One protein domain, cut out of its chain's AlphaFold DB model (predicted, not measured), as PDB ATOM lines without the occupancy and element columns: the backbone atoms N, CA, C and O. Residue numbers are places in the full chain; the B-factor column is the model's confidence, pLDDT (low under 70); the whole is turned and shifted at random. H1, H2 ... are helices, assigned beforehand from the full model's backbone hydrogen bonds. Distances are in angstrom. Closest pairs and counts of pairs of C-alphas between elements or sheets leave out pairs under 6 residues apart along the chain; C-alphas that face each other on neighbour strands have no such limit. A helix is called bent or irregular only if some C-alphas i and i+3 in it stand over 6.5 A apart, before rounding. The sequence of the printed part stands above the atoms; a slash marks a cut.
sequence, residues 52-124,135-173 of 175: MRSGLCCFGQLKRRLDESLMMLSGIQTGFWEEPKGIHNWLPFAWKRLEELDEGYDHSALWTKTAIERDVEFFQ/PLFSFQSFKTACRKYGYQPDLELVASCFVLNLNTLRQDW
ATOM      1  N   MET A  52     -63.153  25.844 166.634       70.62
ATOM      2  CA  MET A  52     -63.090  26.111 165.191       70.62
ATOM      3  C   MET A  52     -61.886  26.978 164.834       70.62
ATOM      4  O   MET A  52     -61.177  26.671 163.878       70.62
ATOM      5  N   ARG A  53     -61.626  28.045 165.604       70.25
ATOM      6  CA  ARG A  53     -60.455  28.914 165.386       70.25
ATOM      7  C   ARG A  53     -59.152  28.130 165.502       70.25
ATOM      8  O   ARG A  53     -58.236  28.368 164.722       70.25
ATOM      9  N   SER A  54     -59.120  27.159 166.409       65.25
ATOM     10  CA  SER A  54     -57.973  26.282 166.623       65.25
ATOM     11  C   SER A  54     -57.918  25.065 165.682       65.25
ATOM     12  O   SER A  54     -57.003  24.254 165.788       65.25
ATOM     13  N   GLY A  55     -58.883  24.893 164.769       71.38
ATOM     14  CA  GLY A  55     -58.967  23.713 163.895       71.38
ATOM     15  C   GLY A  55     -59.264  22.397 164.629       71.38
ATOM     16  O   GLY A  55     -59.056  21.333 164.068       71.38
ATOM     17  N   LEU A  56     -59.744  22.460 165.872       76.44
ATOM     18  CA  LEU A  56     -60.005  21.316 166.748       76.44
ATOM     19  C   LEU A  56     -61.494  20.910 166.763       76.44
ATOM     20  O   LEU A  56     -61.870  19.971 167.453       76.44
ATOM     21  N   CYS A  57     -62.390  21.629 166.090       73.56
ATOM     22  CA  CYS A  57     -63.840  21.523 166.324       73.56
ATOM     23  C   CYS A  57     -64.480  20.166 165.998       73.56
ATOM     24  O   CYS A  57     -65.458  19.812 166.651       73.56
ATOM     25  N   CYS A  58     -63.960  19.418 165.027       73.50
ATOM     26  CA  CYS A  58     -64.465  18.097 164.661       73.50
ATOM     27  C   CYS A  58     -63.345  17.234 164.074       73.50
ATOM     28  O   CYS A  58     -62.298  17.755 163.686       73.50
ATOM     29  N   PHE A  59     -63.603  15.929 163.965       73.25
ATOM     30  CA  PHE A  59     -62.650  14.950 163.446       73.25
ATOM     31  C   PHE A  59     -62.091  15.355 162.075       73.25
ATOM     32  O   PHE A  59     -60.880  15.458 161.907       73.25
ATOM     33  N   GLY A  60     -62.965  15.677 161.114       70.62
ATOM     34  CA  GLY A  60     -62.546  16.029 159.753       70.62
ATOM     35  C   GLY A  60     -61.685  17.294 159.686       70.62
ATOM     36  O   GLY A  60     -60.642  17.302 159.037       70.62
ATOM     37  N   GLN A  61     -62.073  18.355 160.401       74.38
ATOM     38  CA  GLN A  61     -61.312  19.612 160.442       74.38
ATOM     39  C   GLN A  61     -59.956  19.433 161.138       74.38
ATOM     40  O   GLN A  61     -58.962  20.014 160.699       74.38
ATOM     41  N   LEU A  62     -59.914  18.612 162.189       76.38
ATOM     42  CA  LEU A  62     -58.707  18.318 162.951       76.38
ATOM     43  C   LEU A  62     -57.720  17.456 162.165       76.38
ATOM     44  O   LEU A  62     -56.550  17.820 162.068       76.38
ATOM     45  N   LYS A  63     -58.202  16.374 161.539       76.31
ATOM     46  CA  LYS A  63     -57.409  15.535 160.630       76.31
ATOM     47  C   LYS A  63     -56.826  16.379 159.500       76.31
ATOM     48  O   LYS A  63     -55.618  16.369 159.287       76.31
ATOM     49  N   ARG A  64     -57.655  17.223 158.871       73.12
ATOM     50  CA  ARG A  64     -57.190  18.153 157.834       73.12
ATOM     51  C   ARG A  64     -56.086  19.077 158.343       73.12
ATOM     52  O   ARG A  64     -55.071  19.241 157.678       73.12
ATOM     53  N   ARG A  65     -56.261  19.683 159.522       77.25
ATOM     54  CA  ARG A  65     -55.266  20.612 160.072       77.25
ATOM     55  C   ARG A  65     -53.947  19.909 160.399       77.25
ATOM     56  O   ARG A  65     -52.887  20.499 160.193       77.25
ATOM     57  N   LEU A  66     -53.996  18.680 160.909       78.62
ATOM     58  CA  LEU A  66     -52.807  17.857 161.142       78.62
ATOM     59  C   LEU A  66     -52.061  17.589 159.829       78.62
ATOM     60  O   LEU A  66     -50.862  17.859 159.751       78.62
ATOM     61  N   ASP A  67     -52.779  17.162 158.788       73.56
ATOM     62  CA  ASP A  67     -52.195  16.885 157.473       73.56
ATOM     63  C   ASP A  67     -51.591  18.150 156.832       73.56
ATOM     64  O   ASP A  67     -50.453  18.112 156.364       73.56
ATOM     65  N   GLU A  68     -52.290  19.293 156.878       75.25
ATOM     66  CA  GLU A  68     -51.777  20.599 156.420       75.25
ATOM     67  C   GLU A  68     -50.466  20.963 157.132       75.25
ATOM     68  O   GLU A  68     -49.476  21.323 156.493       75.25
ATOM     69  N   SER A  69     -50.439  20.826 158.460       78.56
ATOM     70  CA  SER A  69     -49.276  21.172 159.281       78.56
ATOM     71  C   SER A  69     -48.079  20.288 158.942       78.56
ATOM     72  O   SER A  69     -46.964  20.783 158.774       78.56
ATOM     73  N   LEU A  70     -48.306  18.984 158.777       78.12
ATOM     74  CA  LEU A  70     -47.266  18.043 158.376       78.12
ATOM     75  C   LEU A  70     -46.765  18.336 156.966       78.12
ATOM     76  O   LEU A  70     -45.553  18.384 156.774       78.12
ATOM     77  N   MET A  71     -47.646  18.614 155.998       72.19
ATOM     78  CA  MET A  71     -47.248  19.022 154.643       72.19
ATOM     79  C   MET A  71     -46.399  20.299 154.649       72.19
ATOM     80  O   MET A  71     -45.390  20.372 153.950       72.19
ATOM     81  N   MET A  72     -46.740  21.281 155.482       73.31
ATOM     82  CA  MET A  72     -45.939  22.498 155.624       73.31
ATOM     83  C   MET A  72     -44.558  22.213 156.224       73.31
ATOM     84  O   MET A  72     -43.554  22.670 155.678       73.31
ATOM     85  N   LEU A  73     -44.479  21.394 157.278       74.25
ATOM     86  CA  LEU A  73     -43.206  20.937 157.858       74.25
ATOM     87  C   LEU A  73     -42.380  20.112 156.861       74.25
ATOM     88  O   LEU A  73     -41.155  20.177 156.857       74.25
ATOM     89  N   SER A  74     -43.041  19.372 155.972       68.19
ATOM     90  CA  SER A  74     -42.402  18.610 154.890       68.19
ATOM     91  C   SER A  74     -41.678  19.514 153.897       68.19
ATOM     92  O   SER A  74     -40.712  19.095 153.260       68.19
ATOM     93  N   GLY A  75     -42.148  20.748 153.726       63.09
ATOM     94  CA  GLY A  75     -41.504  21.732 152.866       63.09
ATOM     95  C   GLY A  75     -40.280  22.405 153.508       63.09
ATOM     96  O   GLY A  75     -39.444  22.977 152.809       63.09
ATOM     97  N   ILE A  76     -40.086  22.274 154.825       65.94
ATOM     98  CA  ILE A  76     -38.977  22.912 155.566       65.94
ATOM     99  C   ILE A  76     -37.591  22.326 155.203       65.94
ATOM    100  O   ILE A  76     -36.555  22.899 155.530       65.94
ATOM    101  N   GLN A  77     -37.527  21.258 154.403       51.84
ATOM    102  CA  GLN A  77     -36.264  20.686 153.915       51.84
ATOM    103  C   GLN A  77     -35.474  21.564 152.931       51.84
ATOM    104  O   GLN A  77     -34.300  21.291 152.693       51.84
ATOM    105  N   THR A  78     -36.066  22.624 152.374       50.72
ATOM    106  CA  THR A  78     -35.344  23.546 151.475       50.72
ATOM    107  C   THR A  78     -34.512  24.599 152.219       50.72
ATOM    108  O   THR A  78     -33.790  25.360 151.578       50.72
ATOM    109  N   GLY A  79     -34.604  24.667 153.557       51.62
ATOM    110  CA  GLY A  79     -33.928  25.679 154.381       51.62
ATOM    111  C   GLY A  79     -34.501  27.091 154.232       51.62
ATOM    112  O   GLY A  79     -33.953  28.038 154.787       51.62
ATOM    113  N   PHE A  80     -35.594  27.243 153.480       53.22
ATOM    114  CA  PHE A  80     -36.203  28.541 153.217       53.22
ATOM    115  C   PHE A  80     -36.928  29.084 154.452       53.22
ATOM    116  O   PHE A  80     -36.906  30.290 154.686       53.22
ATOM    117  N   TRP A  81     -37.536  28.200 155.253       62.03
ATOM    118  CA  TRP A  81     -38.342  28.545 156.424       62.03
ATOM    119  C   TRP A  81     -37.879  27.808 157.671       62.03
ATOM    120  O   TRP A  81     -37.474  26.652 157.600       62.03
ATOM    121  N   GLU A  82     -37.988  28.473 158.818       71.00
ATOM    122  CA  GLU A  82     -37.763  27.854 160.119       71.00
ATOM    123  C   GLU A  82     -39.000  27.080 160.578       71.00
ATOM    124  O   GLU A  82     -40.142  27.420 160.258       71.00
ATOM    125  N   GLU A  83     -38.758  26.027 161.356       77.19
ATOM    126  CA  GLU A  83     -39.820  25.304 162.039       77.19
ATOM    127  C   GLU A  83     -40.549  26.237 163.025       77.19
ATOM    128  O   GLU A  83     -39.898  26.895 163.842       77.19
ATOM    129  N   PRO A  84     -41.890  26.324 162.970       76.06
ATOM    130  CA  PRO A  84     -42.641  27.231 163.827       76.06
ATOM    131  C   PRO A  84     -42.510  26.875 165.301       76.06
ATOM    132  O   PRO A  84     -42.659  25.721 165.710       76.06
ATOM    133  N   LYS A  85     -42.330  27.900 166.133       75.12
ATOM    134  CA  LYS A  85     -42.361  27.726 167.582       75.12
ATOM    135  C   LYS A  85     -43.717  27.169 168.023       75.12
ATOM    136  O   LYS A  85     -44.769  27.528 167.495       75.12
ATOM    137  N   GLY A  86     -43.681  26.240 168.976       75.25
ATOM    138  CA  GLY A  86     -44.877  25.608 169.534       75.25
ATOM    139  C   GLY A  86     -45.416  24.397 168.763       75.25
ATOM    140  O   GLY A  86     -46.247  23.679 169.322       75.25
ATOM    141  N   ILE A  87     -44.922  24.079 167.557       78.75
ATOM    142  CA  ILE A  87     -45.394  22.904 166.792       78.75
ATOM    143  C   ILE A  87     -45.197  21.583 167.535       78.75
ATOM    144  O   ILE A  87     -46.086  20.735 167.534       78.75
ATOM    145  N   HIS A  88     -44.074  21.442 168.244       77.88
ATOM    146  CA  HIS A  88     -43.773  20.264 169.057       77.88
ATOM    147  C   HIS A  88     -44.790  20.034 170.181       77.88
ATOM    148  O   HIS A  88     -44.952  18.908 170.633       77.88
ATOM    149  N   ASN A  89     -45.483  21.088 170.618       78.38
ATOM    150  CA  ASN A  89     -46.543  20.994 171.616       78.38
ATOM    151  C   ASN A  89     -47.916  20.837 170.958       78.38
ATOM    152  O   ASN A  89     -48.763  20.116 171.480       78.38
ATOM    153  N   TRP A  90     -48.141  21.513 169.828       81.06
ATOM    154  CA  TRP A  90     -49.425  21.508 169.138       81.06
ATOM    155  C   TRP A  90     -49.719  20.171 168.453       81.06
ATOM    156  O   TRP A  90     -50.829  19.673 168.603       81.06
ATOM    157  N   LEU A  91     -48.752  19.556 167.758       80.94
ATOM    158  CA  LEU A  91     -48.975  18.296 167.032       80.94
ATOM    159  C   LEU A  91     -49.440  17.154 167.957       80.94
ATOM    160  O   LEU A  91     -50.511  16.606 167.696       80.94
ATOM    161  N   PRO A  92     -48.739  16.826 169.066       81.12
ATOM    162  CA  PRO A  92     -49.210  15.795 169.995       81.12
ATOM    163  C   PRO A  92     -50.552  16.146 170.647       81.12
ATOM    164  O   PRO A  92     -51.367  15.274 170.935       81.12
ATOM    165  N   PHE A  93     -50.800  17.437 170.877       82.38
ATOM    166  CA  PHE A  93     -52.047  17.917 171.462       82.38
ATOM    167  C   PHE A  93     -53.241  17.741 170.513       82.38
ATOM    168  O   PHE A  93     -54.269  17.189 170.904       82.38
ATOM    169  N   ALA A  94     -53.097  18.175 169.260       82.00
ATOM    170  CA  ALA A  94     -54.088  18.000 168.205       82.00
ATOM    171  C   ALA A  94     -54.334  16.516 167.919       82.00
ATOM    172  O   ALA A  94     -55.479  16.106 167.746       82.00
ATOM    173  N   TRP A  95     -53.280  15.704 167.960       85.12
ATOM    174  CA  TRP A  95     -53.395  14.261 167.843       85.12
ATOM    175  C   TRP A  95     -54.270  13.657 168.928       85.12
ATOM    176  O   TRP A  95     -55.219  12.942 168.619       85.12
ATOM    177  N   LYS A  96     -53.974  13.936 170.203       84.56
ATOM    178  CA  LYS A  96     -54.690  13.299 171.311       84.56
ATOM    179  C   LYS A  96     -56.198  13.546 171.224       84.56
ATOM    180  O   LYS A  96     -56.996  12.661 171.516       84.56
ATOM    181  N   ARG A  97     -56.590  14.732 170.760       83.69
ATOM    182  CA  ARG A  97     -57.993  15.045 170.489       83.69
ATOM    183  C   ARG A  97     -58.564  14.263 169.309       83.69
ATOM    184  O   ARG A  97     -59.736  13.912 169.351       83.69
ATOM    185  N   LEU A  98     -57.781  14.034 168.254       83.25
ATOM    186  CA  LEU A  98     -58.223  13.249 167.102       83.25
ATOM    187  C   LEU A  98     -58.543  11.809 167.521       83.25
ATOM    188  O   LEU A  98     -59.604  11.322 167.150       83.25
ATOM    189  N   GLU A  99     -57.684  11.189 168.336       79.94
ATOM    190  CA  GLU A  99     -57.923   9.853 168.913       79.94
ATOM    191  C   GLU A  99     -59.206   9.814 169.743       79.94
ATOM    192  O   GLU A  99     -60.049   8.950 169.538       79.94
ATOM    193  N   GLU A 100     -59.393  10.782 170.647       75.31
ATOM    194  CA  GLU A 100     -60.605  10.842 171.471       75.31
ATOM    195  C   GLU A 100     -61.871  10.965 170.613       75.31
ATOM    196  O   GLU A 100     -62.865  10.295 170.884       75.31
ATOM    197  N   LEU A 101     -61.831  11.773 169.549       75.19
ATOM    198  CA  LEU A 101     -62.955  11.907 168.624       75.19
ATOM    199  C   LEU A 101     -63.214  10.625 167.818       75.19
ATOM    200  O   LEU A 101     -64.379  10.319 167.571       75.19
ATOM    201  N   ASP A 102     -62.168   9.890 167.428       74.44
ATOM    202  CA  ASP A 102     -62.277   8.601 166.725       74.44
ATOM    203  C   ASP A 102     -62.916   7.521 167.613       74.44
ATOM    204  O   ASP A 102     -63.786   6.765 167.182       74.44
ATOM    205  N   GLU A 103     -62.567   7.524 168.900       74.81
ATOM    206  CA  GLU A 103     -63.151   6.654 169.927       74.81
ATOM    207  C   GLU A 103     -64.581   7.069 170.344       74.81
ATOM    208  O   GLU A 103     -65.226   6.389 171.146       74.81
ATOM    209  N   GLY A 104     -65.106   8.177 169.804       68.81
ATOM    210  CA  GLY A 104     -66.445   8.695 170.099       68.81
ATOM    211  C   GLY A 104     -66.540   9.567 171.358       68.81
ATOM    212  O   GLY A 104     -67.646   9.910 171.787       68.81
ATOM    213  N   TYR A 105     -65.411   9.961 171.950       70.94
ATOM    214  CA  TYR A 105     -65.344  10.862 173.100       70.94
ATOM    215  C   TYR A 105     -65.241  12.330 172.658       70.94
ATOM    216  O   TYR A 105     -64.198  12.806 172.214       70.94
ATOM    217  N   ASP A 106     -66.311  13.106 172.852       77.88
ATOM    218  CA  ASP A 106     -66.292  14.558 172.623       77.88
ATOM    219  C   ASP A 106     -66.291  15.361 173.936       77.88
ATOM    220  O   ASP A 106     -67.319  15.837 174.430       77.88
ATOM    221  N   HIS A 107     -65.097  15.581 174.494       77.81
ATOM    222  CA  HIS A 107     -64.879  16.443 175.663       77.81
ATOM    223  C   HIS A 107     -64.698  17.928 175.292       77.81
ATOM    224  O   HIS A 107     -63.810  18.611 175.807       77.81
ATOM    225  N   SER A 108     -65.532  18.461 174.393       73.12
ATOM    226  CA  SER A 108     -65.419  19.825 173.843       73.12
ATOM    227  C   SER A 108     -65.157  20.943 174.868       73.12
ATOM    228  O   SER A 108     -64.365  21.847 174.596       73.12
ATOM    229  N   ALA A 109     -65.764  20.902 176.060       69.38
ATOM    230  CA  ALA A 109     -65.543  21.918 177.097       69.38
ATOM    231  C   ALA A 109     -64.113  21.895 177.672       69.38
ATOM    232  O   ALA A 109     -63.508  22.953 177.854       69.38
ATOM    233  N   LEU A 110     -63.565  20.699 177.914       77.31
ATOM    234  CA  LEU A 110     -62.196  20.510 178.396       77.31
ATOM    235  C   LEU A 110     -61.203  21.033 177.360       77.31
ATOM    236  O   LEU A 110     -60.385  21.897 177.659       77.31
ATOM    237  N   TRP A 111     -61.353  20.587 176.116       77.31
ATOM    238  CA  TRP A 111     -60.476  20.985 175.020       77.31
ATOM    239  C   TRP A 111     -60.550  22.467 174.684       77.31
ATOM    240  O   TRP A 111     -59.544  23.054 174.304       77.31
ATOM    241  N   THR A 112     -61.711  23.096 174.858       74.56
ATOM    242  CA  THR A 112     -61.847  24.551 174.719       74.56
ATOM    243  C   THR A 112     -61.012  25.276 175.762       74.56
ATOM    244  O   THR A 112     -60.267  26.193 175.420       74.56
ATOM    245  N   LYS A 113     -61.109  24.858 177.030       76.88
ATOM    246  CA  LYS A 113     -60.312  25.433 178.117       76.88
ATOM    247  C   LYS A 113     -58.817  25.239 177.852       76.88
ATOM    248  O   LYS A 113     -58.063  26.202 177.922       76.88
ATOM    249  N   THR A 114     -58.407  24.031 177.468       75.94
ATOM    250  CA  THR A 114     -56.997  23.731 177.194       75.94
ATOM    251  C   THR A 114     -56.467  24.461 175.960       75.94
ATOM    252  O   THR A 114     -55.322  24.903 175.978       75.94
ATOM    253  N   ALA A 115     -57.283  24.637 174.915       74.44
ATOM    254  CA  ALA A 115     -56.912  25.433 173.750       74.44
ATOM    255  C   ALA A 115     -56.656  26.893 174.142       74.44
ATOM    256  O   ALA A 115     -55.614  27.414 173.784       74.44
ATOM    257  N   ILE A 116     -57.536  27.515 174.939       74.56
ATOM    258  CA  ILE A 116     -57.353  28.894 175.432       74.56
ATOM    259  C   ILE A 116     -56.078  29.021 176.276       74.56
ATOM    260  O   ILE A 116     -55.328  29.977 176.118       74.56
ATOM    261  N   GLU A 117     -55.815  28.061 177.166       72.88
ATOM    262  CA  GLU A 117     -54.646  28.083 178.058       72.88
ATOM    263  C   GLU A 117     -53.314  27.850 177.323       72.88
ATOM    264  O   GLU A 117     -52.276  28.336 177.769       72.88
ATOM    265  N   ARG A 118     -53.331  27.120 176.199       67.25
ATOM    266  CA  ARG A 118     -52.150  26.848 175.355       67.25
ATOM    267  C   ARG A 118     -52.041  27.766 174.124       67.25
ATOM    268  O   ARG A 118     -51.164  27.562 173.289       67.25
ATOM    269  N   ASP A 119     -52.916  28.769 174.076       61.44
ATOM    270  CA  ASP A 119     -53.110  29.889 173.142       61.44
ATOM    271  C   ASP A 119     -51.899  30.714 172.691       61.44
ATOM    272  O   ASP A 119     -52.030  31.929 172.784       61.44
ATOM    273  N   VAL A 120     -50.738  30.188 172.266       52.47
ATOM    274  CA  VAL A 120     -49.710  31.090 171.701       52.47
ATOM    275  C   VAL A 120     -48.739  30.418 170.716       52.47
ATOM    276  O   VAL A 120     -48.161  29.376 170.999       52.47
ATOM    277  N   GLU A 121     -48.515  31.087 169.580       53.31
ATOM    278  CA  GLU A 121     -47.481  30.891 168.537       53.31
ATOM    279  C   GLU A 121     -47.849  30.044 167.297       53.31
ATOM    280  O   GLU A 121     -47.738  30.566 166.184       53.31
ATOM    281  N   PHE A 122     -48.361  28.812 167.409       58.31
ATOM    282  CA  PHE A 122     -48.581  27.978 166.203       58.31
ATOM    283  C   PHE A 122     -49.644  28.542 165.232       58.31
ATOM    284  O   PHE A 122     -49.468  28.532 164.011       58.31
ATOM    285  N   PHE A 123     -50.749  29.084 165.751       61.34
ATOM    286  CA  PHE A 123     -51.845  29.590 164.910       61.34
ATOM    287  C   PHE A 123     -51.493  30.853 164.132       61.34
ATOM    288  O   PHE A 123     -52.050  31.100 163.058       61.34
ATOM    289  N   GLN A 124     -50.573  31.651 164.666       59.44
ATOM    290  CA  GLN A 124     -50.089  32.842 163.994       59.44
ATOM    291  C   GLN A 124     -49.241  32.463 162.776       59.44
ATOM    292  O   GLN A 124     -49.481  32.985 161.688       59.44
ATOM    293  N   PRO A 135     -42.745  26.401 150.499       50.44
ATOM    294  CA  PRO A 135     -41.572  25.679 150.051       50.44
ATOM    295  C   PRO A 135     -41.924  24.395 149.303       50.44
ATOM    296  O   PRO A 135     -43.020  23.837 149.410       50.44
ATOM    297  N   LEU A 136     -40.939  23.911 148.543       54.44
ATOM    298  CA  LEU A 136     -41.087  22.684 147.787       54.44
ATOM    299  C   LEU A 136     -41.164  21.460 148.731       54.44
ATOM    300  O   LEU A 136     -40.235  21.239 149.499       54.44
ATOM    301  N   PHE A 137     -42.236  20.659 148.680       66.25
ATOM    302  CA  PHE A 137     -42.385  19.397 149.416       66.25
ATOM    303  C   PHE A 137     -42.536  18.185 148.473       66.25
ATOM    304  O   PHE A 137     -42.919  18.313 147.312       66.25
ATOM    305  N   SER A 138     -42.222  16.990 148.969       68.00
ATOM    306  CA  SER A 138     -42.318  15.719 148.243       68.00
ATOM    307  C   SER A 138     -42.922  14.638 149.138       68.00
ATOM    308  O   SER A 138     -42.988  14.799 150.355       68.00
ATOM    309  N   PHE A 139     -43.308  13.499 148.558       74.62
ATOM    310  CA  PHE A 139     -43.739  12.337 149.342       74.62
ATOM    311  C   PHE A 139     -42.680  11.908 150.377       74.62
ATOM    312  O   PHE A 139     -43.015  11.627 151.525       74.62
ATOM    313  N   GLN A 140     -41.391  11.933 150.014       75.62
ATOM    314  CA  GLN A 140     -40.312  11.559 150.936       75.62
ATOM    315  C   GLN A 140     -40.124  12.563 152.074       75.62
ATOM    316  O   GLN A 140     -39.864  12.171 153.215       75.62
ATOM    317  N   SER A 141     -40.299  13.856 151.799       72.56
ATOM    318  CA  SER A 141     -40.227  14.870 152.851       72.56
ATOM    319  C   SER A 141     -41.441  14.800 153.786       72.56
ATOM    320  O   SER A 141     -41.284  14.956 154.996       72.56
ATOM    321  N   PHE A 142     -42.615  14.429 153.261       79.00
ATOM    322  CA  PHE A 142     -43.808  14.124 154.056       79.00
ATOM    323  C   PHE A 142     -43.640  12.888 154.936       79.00
ATOM    324  O   PHE A 142     -43.884  12.955 156.141       79.00
ATOM    325  N   LYS A 143     -43.129  11.786 154.379       81.31
ATOM    326  CA  LYS A 143     -42.784  10.574 155.136       81.31
ATOM    327  C   LYS A 143     -41.783  10.873 156.255       81.31
ATOM    328  O   LYS A 143     -41.944  10.401 157.379       81.31
ATOM    329  N   THR A 144     -40.782  11.711 155.978       81.94
ATOM    330  CA  THR A 144     -39.787  12.152 156.970       81.94
ATOM    331  C   THR A 144     -40.422  12.970 158.093       81.94
ATOM    332  O   THR A 144     -40.148  12.707 159.263       81.94
ATOM    333  N   ALA A 145     -41.294  13.931 157.763       79.69
ATOM    334  CA  ALA A 145     -42.024  14.709 158.761       79.69
ATOM    335  C   ALA A 145     -42.907  13.799 159.628       79.69
ATOM    336  O   ALA A 145     -42.819  13.852 160.853       79.69
ATOM    337  N   CYS A 146     -43.671  12.896 159.011       83.19
ATOM    338  CA  CYS A 146     -44.492  11.922 159.729       83.19
ATOM    339  C   CYS A 146     -43.655  11.104 160.723       83.19
ATOM    340  O   CYS A 146     -43.979  11.069 161.906       83.19
ATOM    341  N   ARG A 147     -42.519  10.543 160.292       83.81
ATOM    342  CA  ARG A 147     -41.600   9.804 161.176       83.81
ATOM    343  C   ARG A 147     -41.051  10.667 162.316       83.81
ATOM    344  O   ARG A 147     -41.019  10.210 163.454       83.81
ATOM    345  N   LYS A 148     -40.655  11.916 162.038       83.75
ATOM    346  CA  LYS A 148     -40.101  12.844 163.042       83.75
ATOM    347  C   LYS A 148     -41.082  13.127 164.184       83.75
ATOM    348  O   LYS A 148     -40.652  13.200 165.331       83.75
ATOM    349  N   TYR A 149     -42.370  13.290 163.880       80.38
ATOM    350  CA  TYR A 149     -43.403  13.600 164.882       80.38
ATOM    351  C   TYR A 149     -44.251  12.390 165.284       80.38
ATOM    352  O   TYR A 149     -45.232  12.549 166.005       80.38
ATOM    353  N   GLY A 150     -43.883  11.191 164.828       81.50
ATOM    354  CA  GLY A 150     -44.592   9.955 165.141       81.50
ATOM    355  C   GLY A 150     -45.977   9.829 164.503       81.50
ATOM    356  O   GLY A 150     -46.767   9.051 165.017       81.50
ATOM    357  N   TYR A 151     -46.280  10.560 163.418       81.25
ATOM    358  CA  TYR A 151     -47.566  10.507 162.705       81.25
ATOM    359  C   TYR A 151     -47.737   9.286 161.823       81.25
ATOM    360  O   TYR A 151     -46.922   9.016 160.944       81.25
ATOM    361  N   GLN A 152     -48.834   8.569 162.070       83.00
ATOM    362  CA  GLN A 152     -49.329   7.490 161.235       83.00
ATOM    363  C   GLN A 152     -50.495   8.041 160.417       83.00
ATOM    364  O   GLN A 152     -51.625   8.086 160.906       83.00
ATOM    365  N   PRO A 153     -50.229   8.528 159.194       77.25
ATOM    366  CA  PRO A 153     -51.285   9.028 158.344       77.25
ATOM    367  C   PRO A 153     -52.162   7.878 157.850       77.25
ATOM    368  O   PRO A 153     -51.738   6.728 157.736       77.25
ATOM    369  N   ASP A 154     -53.374   8.233 157.456       72.75
ATOM    370  CA  ASP A 154     -54.240   7.365 156.673       72.75
ATOM    371  C   ASP A 154     -53.611   7.106 155.294       72.75
ATOM    372  O   ASP A 154     -53.539   7.999 154.446       72.75
ATOM    373  N   LEU A 155     -53.127   5.882 155.072       80.88
ATOM    374  CA  LEU A 155     -52.400   5.536 153.851       80.88
ATOM    375  C   LEU A 155     -53.279   5.575 152.594       80.88
ATOM    376  O   LEU A 155     -52.751   5.793 151.505       80.88
ATOM    377  N   GLU A 156     -54.598   5.407 152.707       73.50
ATOM    378  CA  GLU A 156     -55.504   5.541 151.557       73.50
ATOM    379  C   GLU A 156     -55.612   7.003 151.128       73.50
ATOM    380  O   GLU A 156     -55.533   7.324 149.936       73.50
ATOM    381  N   LEU A 157     -55.696   7.900 152.111       65.69
ATOM    382  CA  LEU A 157     -55.673   9.337 151.880       65.69
ATOM    383  C   LEU A 157     -54.328   9.786 151.295       65.69
ATOM    384  O   LEU A 157     -54.307  10.505 150.299       65.69
ATOM    385  N   VAL A 158     -53.207   9.313 151.848       70.31
ATOM    386  CA  VAL A 158     -51.863   9.606 151.321       70.31
ATOM    387  C   VAL A 158     -51.720   9.107 149.884       70.31
ATOM    388  O   VAL A 158     -51.259   9.857 149.023       70.31
ATOM    389  N   ALA A 159     -52.156   7.880 149.591       67.62
ATOM    390  CA  ALA A 159     -52.136   7.331 148.238       67.62
ATOM    391  C   ALA A 159     -52.950   8.188 147.258       67.62
ATOM    392  O   ALA A 159     -52.486   8.449 146.150       67.62
ATOM    393  N   SER A 160     -54.125   8.669 147.673       59.75
ATOM    394  CA  SER A 160     -54.968   9.565 146.872       59.75
ATOM    395  C   SER A 160     -54.296  10.916 146.617       59.75
ATOM    396  O   SER A 160     -54.208  11.367 145.473       59.75
ATOM    397  N   CYS A 161     -53.766  11.537 147.671       58.88
ATOM    398  CA  CYS A 161     -53.108  12.834 147.607       58.88
ATOM    399  C   CYS A 161     -51.866  12.790 146.699       58.88
ATOM    400  O   CYS A 161     -51.748  13.596 145.777       58.88
ATOM    401  N   PHE A 162     -50.982  11.810 146.897       65.19
ATOM    402  CA  PHE A 162     -49.714  11.697 146.169       65.19
ATOM    403  C   PHE A 162     -49.788  10.838 144.896       65.19
ATOM    404  O   PHE A 162     -48.775  10.671 144.220       65.19
ATOM    405  N   VAL A 163     -50.968  10.306 144.552       64.06
ATOM    406  CA  VAL A 163     -51.207   9.403 143.402       64.06
ATOM    407  C   VAL A 163     -50.261   8.205 143.408       64.06
ATOM    408  O   VAL A 163     -49.658   7.825 142.405       64.06
ATOM    409  N   LEU A 164     -50.126   7.605 144.581       71.88
ATOM    410  CA  LEU A 164     -49.323   6.411 144.776       71.88
ATOM    411  C   LEU A 164     -50.222   5.183 144.716       71.88
ATOM    412  O   LEU A 164     -51.393   5.216 145.095       71.88
ATOM    413  N   ASN A 165     -49.671   4.065 144.253       85.69
ATOM    414  CA  ASN A 165     -50.354   2.790 144.401       85.69
ATOM    415  C   ASN A 165     -50.400   2.427 145.893       85.69
ATOM    416  O   ASN A 165     -49.353   2.348 146.530       85.69
ATOM    417  N   LEU A 166     -51.594   2.183 146.439       82.62
ATOM    418  CA  LEU A 166     -51.774   1.896 147.866       82.62
ATOM    419  C   LEU A 166     -50.993   0.657 148.339       82.62
ATOM    420  O   LEU A 166     -50.454   0.667 149.440       82.62
ATOM    421  N   ASN A 167     -50.900  -0.397 147.522       87.44
ATOM    422  CA  ASN A 167     -50.167  -1.609 147.901       87.44
ATOM    423  C   ASN A 167     -48.662  -1.345 147.960       87.44
ATOM    424  O   ASN A 167     -48.008  -1.760 148.912       87.44
ATOM    425  N   THR A 168     -48.130  -0.616 146.978       84.31
ATOM    426  CA  THR A 168     -46.727  -0.183 146.976       84.31
ATOM    427  C   THR A 168     -46.442   0.759 148.143       84.31
ATOM    428  O   THR A 168     -45.448   0.591 148.830       84.31
ATOM    429  N   LEU A 169     -47.348   1.702 148.420       83.69
ATOM    430  CA  LEU A 169     -47.228   2.622 149.547       83.69
ATOM    431  C   LEU A 169     -47.181   1.883 150.887       83.69
ATOM    432  O   LEU A 169     -46.370   2.238 151.731       83.69
ATOM    433  N   ARG A 170     -48.033   0.869 151.089       88.69
ATOM    434  CA  ARG A 170     -48.034   0.058 152.318       88.69
ATOM    435  C   ARG A 170     -46.692  -0.641 152.533       88.69
ATOM    436  O   ARG A 170     -46.151  -0.543 153.624       88.69
ATOM    437  N   GLN A 171     -46.137  -1.256 151.486       85.75
ATOM    438  CA  GLN A 171     -44.812  -1.886 151.542       85.75
ATOM    439  C   GLN A 171     -43.722  -0.868 151.888       85.75
ATOM    440  O   GLN A 171     -42.955  -1.085 152.819       85.75
ATOM    441  N   ASP A 172     -43.722   0.283 151.212       83.44
ATOM    442  CA  ASP A 172     -42.793   1.379 151.493       83.44
ATOM    443  C   ASP A 172     -42.919   1.895 152.937       83.44
ATOM    444  O   ASP A 172     -41.942   2.379 153.503       83.44
ATOM    445  N   TRP A 173     -44.117   1.886 153.528       83.50
ATOM    446  CA  TRP A 173     -44.376   2.455 154.857       83.50
ATOM    447  C   TRP A 173     -44.016   1.516 156.016       83.50
ATOM    448  O   TRP A 173     -43.815   2.000 157.130       83.50
TER     449      TRP A 173
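AT A GLANCE: This is residues 52 to 124 and 135 to 173 of the 175 residues of an uncharacterized protein of Pseudomonadales bacterium GWC2_63_15 (UniProt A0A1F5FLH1). A flat, two-ended arrangement of helices has the long helix H1 running through its middle. H2 folds back on the first part of H1 as a hairpin, with H3 beyond H2; H4 crosses the later part of H1, and H5 and H6 meet in a corner at the far end. The printed part has 112 residues with six named helices, H1 to H6 in chain order, and no named strand: all helix. It is compact, with a radius of gyration of the C-alphas of 14.8 A, and spans 41 by 35 by 19 A.

HOW THE PARTS SIT: H1, residues 59 to 78, touches H2, residues 87 to 102, with residues 59 to 66 alone; the closest C-alphas, of Phe 59 and Leu 98, are 6.0 A apart. This helical hairpin has a shallow tilt of 29 degrees, opposite ways. H3, residues 108 to 117, is close to H2 but not clearly touching, C-alphas 97 and 111 being closest at 7.9 A. H4, residues 139 to 149, touches residues 70 to 77 of H1 alone, closest at C-alphas 74 and 142, 4.8 A; at 71 degrees they are only just about perpendicular. H5, residues 155 to 162, touches H6, residues 166 to 173, about perpendicular at 80 degrees, closest at C-alphas 159 and 166, 5.5 A. H1 and H5 are apart. Every O i to N i+4 pair is within hydrogen-bond range in H3, H4, H5 and H6; H1 has 13 of 16, H2 11 of 12.

IN THESE COORDINATES: H1 begins at C-alpha 59 (-62.650, 14.950, 163.446) and is 31.0 A long, only just irregular: C-alphas 75 and 78 are 6.6 A apart. H2 is 22.1 A long, H4 15.6 A and H3 14.2 A. H6 ends at C-alpha 173 (-44.376, 2.455, 154.857).

THE WHOLE: The C-alphas farthest apart, of Glu 117 and Thr 168, are 42.8 A apart. Residues 125 to 134 are not printed, leaving 17.8 A between C-alphas 124 and 135. Of the links printed whole, none is long. Mean pLDDT of the printed part is 73.5; 28 residues are under 70, among them 74 to 81 and 118 to 124.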